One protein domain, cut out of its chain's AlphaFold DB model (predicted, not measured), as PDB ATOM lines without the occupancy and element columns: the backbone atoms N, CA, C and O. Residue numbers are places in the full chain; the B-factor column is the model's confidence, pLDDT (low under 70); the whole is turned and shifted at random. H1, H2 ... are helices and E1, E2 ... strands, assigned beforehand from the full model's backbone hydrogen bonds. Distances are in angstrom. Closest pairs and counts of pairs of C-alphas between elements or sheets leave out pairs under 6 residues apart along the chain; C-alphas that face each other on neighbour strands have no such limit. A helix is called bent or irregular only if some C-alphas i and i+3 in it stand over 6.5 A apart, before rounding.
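This is residues 32 to 43 and 52 to 102 of the 245 residues of an uncharacterized protein of Fusarium oxysporum (strain Fo5176) (UniProt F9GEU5). A long, strongly twisted hairpin of strands E2 and E3 makes the middle of one antiparallel sheet, with E1 along one edge and the short E4 along the other. Four short helices are set round this sheet: H4 packs over the E3 and E4 side, H1 is beside the strands, and H2 and H3 only graze the sheet. The printed part has 63 residues with four named helices and four named strands, in the order E1 H1 H2 E2 E3 H3 E4 H4; the sheet's order is E1 E2 E3 E4 and the class is mixed, helices and strands. The whole is compact, with a radius of gyration of the C-alphas of 11.7 A, and spans 37 by 24 by 17 A, only just elongated.

Begin at E1, residues 33 to 38, an edge strand antiparallel to E2, residues 58 to 64, at 128 degrees; look for N 62 and O 37, 2.8 A apart. H1, residues 39 to 42, is on the sheet but at the sheet's level, only just, at a height of 3.8 A; its closest C-alpha pair with E2 is Glu 39 and Leu 61, 5.0 A. E2 and E3, residues 70 to 77, form a hairpin at 155 degrees, with N 61 and O 74 2.8 A apart. E4, residues 88 to 90, is the other edge strand, antiparallel to E3 at 126 degrees, with N 75 and O 89 2.7 A apart. H4, residues 95 to 101, is on the sheet at a height of 9.0 A, over E3 and along it at 4 degrees on the local plane; its closest C-alpha pair with E4 is Phe 89 and Ala 97, 5.9 A. H2, residues 53 to 57, only just touches H4, with 3 pairs of C-alphas within 8 A, the closest being Ile 54 and Ala 98 at 6.0 A. H3, residues 78 to 82, is apart from H4. H3 and H4 have every O i to N i+4 pair within hydrogen-bond range, H2 has 0 of 1 but 1 of 2 O i to N i+3 pairs, and H1 is too short for an O i to N i+4 pair.

Find C-alpha 33 at (-31.136, -86.698, -106.738); from there E1 runs 16.7 A to C-alpha 38. E2 measures 18.8 A, and E3 runs 20.3 A from C-alpha 70 at (-22.095, -96.903, -112.790). H4 runs 9.9 A to C-alpha 101 at (-9.111, -89.859, -90.808). H1, H2, H3 and E4 are shorter. H2 is only just irregular, with C-alphas 53 and 56 6.7 A apart.

The C-alphas farthest apart, those of Asn 67 and Gly 102, are 36.7 A apart. Residues 44 to 51 are not printed, and C-alphas 43 and 52 are 16.7 A apart across this cut. The links printed whole are tight. The mean pLDDT of the printed part is 83.2, and residues 32 to 34 are under 70.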
ATOM      1  N   GLU A  32     -31.474 -82.647-109.054       47.69
ATOM      2  CA  GLU A  32     -31.034 -83.997-109.408       47.69
ATOM      3  C   GLU A  32     -30.626 -84.747-108.142       47.69
ATOM      4  O   GLU A  32     -29.757 -84.330-107.370       47.69
ATOM      5  N   GLU A  33     -31.323 -85.848-107.898       58.66
ATOM      6  CA  GLU A  33     -31.136 -86.698-106.738       58.66
ATOM      7  C   GLU A  33     -30.029 -87.712-107.037       58.66
ATOM      8  O   GLU A  33     -30.235 -88.681-107.768       58.66
ATOM      9  N   GLN A  34     -28.831 -87.475-106.498       65.75
ATOM     10  CA  GLN A  34     -27.699 -88.374-106.706       65.75
ATOM     11  C   GLN A  34     -27.930 -89.670-105.932       65.75
ATOM     12  O   GLN A  34     -28.168 -89.652-104.718       65.75
ATOM     13  N   ARG A  35     -27.859 -90.797-106.647       81.62
ATOM     14  CA  ARG A  35     -28.011 -92.142-106.088       81.62
ATOM     15  C   ARG A  35     -26.650 -92.819-106.019       81.62
ATOM     16  O   ARG A  35     -25.903 -92.826-106.994       81.62
ATOM     17  N   TYR A  36     -26.359 -93.444-104.885       84.88
ATOM     18  CA  TYR A  36     -25.141 -94.225-104.695       84.88
ATOM     19  C   TYR A  36     -25.461 -95.645-104.250       84.88
ATOM     20  O   TYR A  36     -26.313 -95.868-103.387       84.88
ATOM     21  N   VAL A  37     -24.705 -96.603-104.778       87.38
ATOM     22  CA  VAL A  37     -24.755 -98.016-104.380       87.38
ATOM     23  C   VAL A  37     -23.404 -98.471-103.852       87.38
ATOM     24  O   VAL A  37     -22.370 -97.888-104.175       87.38
ATOM     25  N   LEU A  38     -23.395 -99.514-103.026       85.81
ATOM     26  CA  LEU A  38     -22.152-100.103-102.540       85.81
ATOM     27  C   LEU A  38     -21.385-100.748-103.702       85.81
ATOM     28  O   LEU A  38     -21.948-101.514-104.483       85.81
ATOM     29  N   GLU A  39     -20.080-100.479-103.795       85.31
ATOM     30  CA  GLU A  39     -19.224-101.019-104.869       85.31
ATOM     31  C   GLU A  39     -19.219-102.562-104.878       85.31
ATOM     32  O   GLU A  39     -19.123-103.201-105.928       85.31
ATOM     33  N   GLU A  40     -19.379-103.186-103.709       81.56
ATOM     34  CA  GLU A  40     -19.470-104.644-103.574       81.56
ATOM     35  C   GLU A  40     -20.745-105.238-104.184       81.56
ATOM     36  O   GLU A  40     -20.710-106.377-104.639       81.56
ATOM     37  N   SER A  41     -21.836-104.467-104.264       81.19
ATOM     38  CA  SER A  41     -23.089-104.899-104.895       81.19
ATOM     39  C   SER A  41     -22.966-105.002-106.417       81.19
ATOM     40  O   SER A  41     -23.671-105.796-107.032       81.19
ATOM     41  N   LEU A  42     -22.051-104.235-107.019       79.12
ATOM     42  CA  LEU A  42     -21.744-104.273-108.455       79.12
ATOM     43  C   LEU A  42     -20.649-105.298-108.800       79.12
ATOM     44  O   LEU A  42     -20.446-105.651-109.963       79.12
ATOM     45  N   SER A  43     -19.907-105.767-107.798       75.56
ATOM     46  CA  SER A  43     -18.740-106.620-107.996       75.56
ATOM     47  C   SER A  43     -19.126-108.102-108.098       75.56
ATOM     48  O   SER A  43     -19.989-108.596-107.373       75.56
ATOM     49  N   SER A  52      -6.918-100.964 -99.560       81.94
ATOM     50  CA  SER A  52      -6.473 -99.677 -99.018       81.94
ATOM     51  C   SER A  52      -6.618 -99.627 -97.497       81.94
ATOM     52  O   SER A  52      -7.457-100.322 -96.920       81.94
ATOM     53  N   CYS A  53      -5.815 -98.784 -96.841       80.94
ATOM     54  CA  CYS A  53      -5.889 -98.568 -95.392       80.94
ATOM     55  C   CYS A  53      -7.234 -97.961 -94.950       80.94
ATOM     56  O   CYS A  53      -7.732 -98.281 -93.875       80.94
ATOM     57  N   ILE A  54      -7.867 -97.153 -95.809       83.81
ATOM     58  CA  ILE A  54      -9.151 -96.495 -95.528       83.81
ATOM     59  C   ILE A  54     -10.347 -97.461 -95.536       83.81
ATOM     60  O   ILE A  54     -11.406 -97.126 -95.011       83.81
ATOM     61  N   LYS A  55     -10.189 -98.678 -96.081       85.62
ATOM     62  CA  LYS A  55     -11.272 -99.670 -96.186       85.62
ATOM     63  C   LYS A  55     -11.883-100.048 -94.833       85.62
ATOM     64  O   LYS A  55     -13.068-100.330 -94.761       85.62
ATOM     65  N   ARG A  56     -11.100-100.045 -93.749       84.06
ATOM     66  CA  ARG A  56     -11.595-100.374 -92.393       84.06
ATOM     67  C   ARG A  56     -12.441 -99.263 -91.764       84.06
ATOM     68  O   ARG A  56     -12.979 -99.432 -90.677       84.06
ATOM     69  N   HIS A  57     -12.502 -98.109 -92.415       84.81
ATOM     70  CA  HIS A  57     -12.973 -96.863 -91.831       84.81
ATOM     71  C   HIS A  57     -14.098 -96.215 -92.652       84.81
ATOM     72  O   HIS A  57     -14.503 -95.085 -92.370       84.81
ATOM     73  N   GLY A  58     -14.589 -96.896 -93.678       88.31
ATOM     74  CA  GLY A  58     -15.567 -96.356 -94.602       88.31
ATOM     75  C   GLY A  58     -16.068 -97.410 -95.570       88.31
ATOM     76  O   GLY A  58     -15.510 -98.505 -95.652       88.31
ATOM     77  N   PHE A  59     -17.067 -97.027 -96.351       89.62
ATOM     78  CA  PHE A  59     -17.626 -97.857 -97.409       89.62
ATOM     79  C   PHE A  59     -17.236 -97.288 -98.769       89.62
ATOM     80  O   PHE A  59     -17.162 -96.069 -98.939       89.62
ATOM     81  N   PHE A  60     -16.989 -98.167 -99.740       90.25
ATOM     82  CA  PHE A  60     -16.838 -97.760-101.133       90.25
ATOM     83  C   PHE A  60     -18.204 -97.729-101.806       90.25
ATOM     84  O   PHE A  60     -18.981 -98.680-101.709       90.25
ATOM     85  N   LEU A  61     -18.471 -96.623-102.480       90.06
ATOM     86  CA  LEU A  61     -19.715 -96.324-103.159       90.06
ATOM     87  C   LEU A  61     -19.435 -96.058-104.631       90.06
ATOM     88  O   LEU A  61     -18.357 -95.594-104.991       90.06
ATOM     89  N   VAL A  62     -20.416 -96.323-105.473       89.56
ATOM     90  CA  VAL A  62     -20.411 -95.943-106.880       89.56
ATOM     91  C   VAL A  62     -21.655 -95.106-107.108       89.56
ATOM     92  O   VAL A  62     -22.758 -95.520-106.746       89.56
ATOM     93  N   GLU A  63     -21.459 -93.901-107.629       88.94
ATOM     94  CA  GLU A  63     -22.561 -93.076-108.112       88.94
ATOM     95  C   GLU A  63     -23.201 -93.769-109.314       88.94
ATOM     96  O   GLU A  63     -22.491 -94.354-110.131       88.94
ATOM     97  N   ILE A  64     -24.525 -93.741-109.414       86.69
ATOM     98  CA  ILE A  64     -25.256 -94.312-110.547       86.69
ATOM     99  C   ILE A  64     -26.106 -93.237-111.211       86.69
ATOM    100  O   ILE A  64     -26.697 -92.394-110.532       86.69
ATOM    101  N   ASP A  65     -26.169 -93.277-112.539       85.94
ATOM    102  CA  ASP A  65     -27.008 -92.370-113.318       85.94
ATOM    103  C   ASP A  65     -28.502 -92.755-113.231       85.94
ATOM    104  O   ASP A  65     -28.913 -93.645-112.475       85.94
ATOM    105  N   THR A  66     -29.344 -92.070-114.004       83.69
ATOM    106  CA  THR A  66     -30.785 -92.358-114.106       83.69
ATOM    107  C   THR A  66     -31.101 -93.697-114.779       83.69
ATOM    108  O   THR A  66     -32.211 -94.195-114.616       83.69
ATOM    109  N   ASN A  67     -30.137 -94.305-115.475       84.50
ATOM    110  CA  ASN A  67     -30.244 -95.588-116.171       84.50
ATOM    111  C   ASN A  67     -29.557 -96.735-115.401       84.50
ATOM    112  O   ASN A  67     -29.217 -97.754-116.001       84.50
ATOM    113  N   ASP A  68     -29.301 -96.559-114.097       81.12
ATOM    114  CA  ASP A  68     -28.578 -97.512-113.235       81.12
ATOM    115  C   ASP A  68     -27.150 -97.850-113.719       81.12
ATOM    116  O   ASP A  68     -26.555 -98.852-113.314       81.12
ATOM    117  N   SER A  69     -26.563 -97.003-114.563       85.31
ATOM    118  CA  SER A  69     -25.199 -97.175-115.051       85.31
ATOM    119  C   SER A  69     -24.191 -96.614-114.043       85.31
ATOM    120  O   SER A  69     -24.385 -95.509-113.527       85.31
ATOM    121  N   PRO A  70     -23.102 -97.348-113.743       86.44
ATOM    122  CA  PRO A  70     -22.095 -96.903-112.790       86.44
ATOM    123  C   PRO A  70     -21.281 -95.723-113.337       86.44
ATOM    124  O   PRO A  70     -20.736 -95.782-114.438       86.44
ATOM    125  N   LEU A  71     -21.162 -94.678-112.522       89.25
ATOM    126  CA  LEU A  71     -20.370 -93.476-112.756       89.25
ATOM    127  C   LEU A  71     -19.086 -93.511-111.903       89.25
ATOM    128  O   LEU A  71     -18.323 -94.482-111.920       89.25
ATOM    129  N   SER A  72     -18.811 -92.433-111.165       86.81
ATOM    130  CA  SER A  72     -17.578 -92.268-110.407       86.81
ATOM    131  C   SER A  72     -17.619 -93.021-109.072       86.81
ATOM    132  O   SER A  72     -18.635 -93.007-108.371       86.81
ATOM    133  N   PRO A  73     -16.505 -93.658-108.667       90.69
ATOM    134  CA  PRO A  73     -16.415 -94.312-107.377       90.69
ATOM    135  C   PRO A  73     -16.000 -93.320-106.283       90.69
ATOM    136  O   PRO A  73     -15.059 -92.533-106.433       90.69
ATOM    137  N   TYR A  74     -16.642 -93.438-105.131       91.44
ATOM    138  CA  TYR A  74     -16.421 -92.639-103.937       91.44
ATOM    139  C   TYR A  74     -16.155 -93.530-102.724       91.44
ATOM    140  O   TYR A  74     -16.421 -94.728-102.708       91.44
ATOM    141  N   TRP A  75     -15.599 -92.936-101.683       90.88
ATOM    142  CA  TRP A  75     -15.474 -93.520-100.362       90.88
ATOM    143  C   TRP A  75     -16.183 -92.610 -99.365       90.88
ATOM    144  O   TRP A  75     -15.952 -91.399 -99.371       90.88
ATOM    145  N   ALA A  76     -17.031 -93.190 -98.521       89.50
ATOM    146  CA  ALA A  76     -17.754 -92.481 -97.472       89.50
ATOM    147  C   ALA A  76     -17.245 -92.899 -96.089       89.50
ATOM    148  O   ALA A  76     -17.090 -94.087 -95.796       89.50
ATOM    149  N   CYS A  77     -16.992 -91.921 -95.218       86.25
ATOM    150  CA  CYS A  77     -16.489 -92.160 -93.866       86.25
ATOM    151  C   CYS A  77     -17.594 -92.666 -92.920       86.25
ATOM    152  O   CYS A  77     -18.605 -91.991 -92.755       86.25
ATOM    153  N   HIS A  78     -17.360 -93.780 -92.204       82.88
ATOM    154  CA  HIS A  78     -18.331 -94.308 -91.221       82.88
ATOM    155  C   HIS A  78     -18.706 -93.300 -90.129       82.88
ATOM    156  O   HIS A  78     -19.845 -93.280 -89.687       82.88
ATOM    157  N   LEU A  79     -17.745 -92.501 -89.647       79.19
ATOM    158  CA  LEU A  79     -18.012 -91.572 -88.545       79.19
ATOM    159  C   LEU A  79     -18.867 -90.391 -89.000       79.19
ATOM    160  O   LEU A  79     -19.735 -89.953 -88.261       79.19
ATOM    161  N   CYS A  80     -18.622 -89.884 -90.205       81.62
ATOM    162  CA  CYS A  80     -19.411 -88.802 -90.786       81.62
ATOM    163  C   CYS A  80     -20.835 -89.269 -91.101       81.62
ATOM    164  O   CYS A  80     -21.795 -88.582 -90.771       81.62
ATOM    165  N   ASP A  81     -20.962 -90.479 -91.649       83.12
ATOM    166  CA  ASP A  81     -22.246 -91.145 -91.876       83.12
ATOM    167  C   ASP A  81     -23.024 -91.357 -90.564       83.12
ATOM    168  O   ASP A  81     -24.184 -90.974 -90.465       83.12
ATOM    169  N   ALA A  82     -22.368 -91.857 -89.509       76.44
ATOM    170  CA  ALA A  82     -22.985 -92.027 -88.189       76.44
ATOM    171  C   ALA A  82     -23.425 -90.701 -87.538       76.44
ATOM    172  O   ALA A  82     -24.324 -90.702 -86.703       76.44
ATOM    173  N   LYS A  83     -22.808 -89.576 -87.921       75.19
ATOM    174  CA  LYS A  83     -23.194 -88.221 -87.498       75.19
ATOM    175  C   LYS A  83     -24.317 -87.614 -88.355       75.19
ATOM    176  O   LYS A  83     -24.657 -86.454 -88.148       75.19
ATOM    177  N   GLY A  84     -24.848 -88.343 -89.341       78.06
ATOM    178  CA  GLY A  84     -25.866 -87.842 -90.271       78.06
ATOM    179  C   GLY A  84     -25.347 -86.806 -91.277       78.06
ATOM    180  O   GLY A  84     -26.135 -86.156 -91.951       78.06
ATOM    181  N   GLN A  85     -24.027 -86.630 -91.382       78.88
ATOM    182  CA  GLN A  85     -23.380 -85.650 -92.261       78.88
ATOM    183  C   GLN A  85     -22.279 -86.358 -93.062       78.88
ATOM    184  O   GLN A  85     -21.095 -86.226 -92.738       78.88
ATOM    185  N   PRO A  86     -22.645 -87.185 -94.059       82.50
ATOM    186  CA  PRO A  86     -21.699 -88.044 -94.757       82.50
ATOM    187  C   PRO A  86     -20.678 -87.229 -95.561       82.50
ATOM    188  O   PRO A  86     -21.019 -86.341 -96.339       82.50
ATOM    189  N   ALA A  87     -19.401 -87.573 -95.392       85.25
ATOM    190  CA  ALA A  87     -18.297 -86.995 -96.148       85.25
ATOM    191  C   ALA A  87     -17.845 -87.979 -97.232       85.25
ATOM    192  O   ALA A  87     -17.436 -89.103 -96.916       85.25
ATOM    193  N   PHE A  88     -17.904 -87.540 -98.490       88.56
ATOM    194  CA  PHE A  88     -17.540 -88.329 -99.666       88.56
ATOM    195  C   PHE A  88     -16.186 -87.892-100.227       88.56
ATOM    196  O   PHE A  88     -15.893 -86.706-100.356       88.56
ATOM    197  N   PHE A  89     -15.364 -88.870-100.598       89.25
ATOM    198  CA  PHE A  89     -14.028 -88.664-101.148       89.25
ATOM    199  C   PHE A  89     -13.872 -89.495-102.415       89.25
ATOM    200  O   PHE A  89     -14.276 -90.653-102.437       89.25
ATOM    201  N   ALA A  90     -13.280 -88.937-103.470       90.19
ATOM    202  CA  ALA A  90     -13.059 -89.679-104.710       90.19
ATOM    203  C   ALA A  90     -12.216 -90.939-104.447       90.19
ATOM    204  O   ALA A  90     -11.110 -90.854-103.916       90.19
ATOM    205  N   ALA A  91     -12.701 -92.116-104.847       88.81
ATOM    206  CA  ALA A  91     -12.011 -93.378-104.574       88.81
ATOM    207  C   ALA A  91     -10.818 -93.636-105.513       88.81
ATOM    208  O   ALA A  91     -10.075 -94.597-105.304       88.81
ATOM    209  N   ALA A  92     -10.630 -92.798-106.540       86.38
ATOM    210  CA  ALA A  92      -9.474 -92.840-107.440       86.38
ATOM    211  C   ALA A  92      -8.144 -92.569-106.710       86.38
ATOM    212  O   ALA A  92      -7.108 -93.086-107.119       86.38
ATOM    213  N   ALA A  93      -8.172 -91.815-105.603       84.38
ATOM    214  CA  ALA A  93      -7.020 -91.582-104.738       84.38
ATOM    215  C   ALA A  93      -7.432 -91.645-103.263       84.38
ATOM    216  O   ALA A  93      -8.365 -90.980-102.830       84.38
ATOM    217  N   THR A  94      -6.707 -92.413-102.451       84.19
ATOM    218  CA  THR A  94      -7.063 -92.632-101.038       84.19
ATOM    219  C   THR A  94      -6.493 -91.581-100.086       84.19
ATOM    220  O   THR A  94      -6.801 -91.613 -98.896       84.19
ATOM    221  N   SER A  95      -5.675 -90.650-100.580       81.56
ATOM    222  CA  SER A  95      -4.936 -89.682 -99.761       81.56
ATOM    223  C   SER A  95      -5.840 -88.697 -99.022       81.56
ATOM    224  O   SER A  95      -5.623 -88.454 -97.842       81.56
ATOM    225  N   SER A  96      -6.882 -88.165 -99.665       81.88
ATOM    226  CA  SER A  96      -7.835 -87.240 -99.031       81.88
ATOM    227  C   SER A  96      -8.682 -87.923 -97.952       81.88
ATOM    228  O   SER A  96      -8.872 -87.364 -96.875       81.88
ATOM    229  N   ALA A  97      -9.120 -89.159 -98.202       83.75
ATOM    230  CA  ALA A  97      -9.831 -89.987 -97.229       83.75
ATOM    231  C   ALA A  97      -8.937 -90.396 -96.042       83.75
ATOM    232  O   ALA A  97      -9.380 -90.395 -94.892       83.75
ATOM    233  N   ALA A  98      -7.667 -90.720 -96.306       81.00
ATOM    234  CA  ALA A  98      -6.686 -91.020 -95.267       81.00
ATOM    235  C   ALA A  98      -6.389 -89.780 -94.411       81.00
ATOM    236  O   ALA A  98      -6.433 -89.865 -93.186       81.00
ATOM    237  N   ASP A  99      -6.185 -88.619 -95.040       79.56
ATOM    238  CA  ASP A  99      -6.006 -87.335 -94.357       79.56
ATOM    239  C   ASP A  99      -7.215 -86.971 -93.493       79.56
ATOM    240  O   ASP A  99      -7.042 -86.517 -92.363       79.56
ATOM    241  N   HIS A 100      -8.431 -87.183 -94.003       81.44
ATOM    242  CA  HIS A 100      -9.672 -86.938 -93.270       81.44
ATOM    243  C   HIS A 100      -9.743 -87.760 -91.974       81.44
ATOM    244  O   HIS A 100     -10.193 -87.264 -90.944       81.44
ATOM    245  N   ARG A 101      -9.229 -88.996 -91.994       79.88
ATOM    246  CA  ARG A 101      -9.111 -89.859 -90.808       79.88
ATOM    247  C   ARG A 101      -7.860 -89.598 -89.967       79.88
ATOM    248  O   ARG A 101      -7.781 -90.106 -88.847       79.88
ATOM    249  N   GLY A 102      -6.899 -88.837 -90.482       83.69
ATOM    250  CA  GLY A 102      -5.646 -88.538 -89.802       83.69
ATOM    251  C   GLY A 102      -5.900 -87.798 -88.494       83.69
ATOM    252  O   GLY A 102      -6.519 -86.727 -88.496       83.69
TER     253      GLY A 102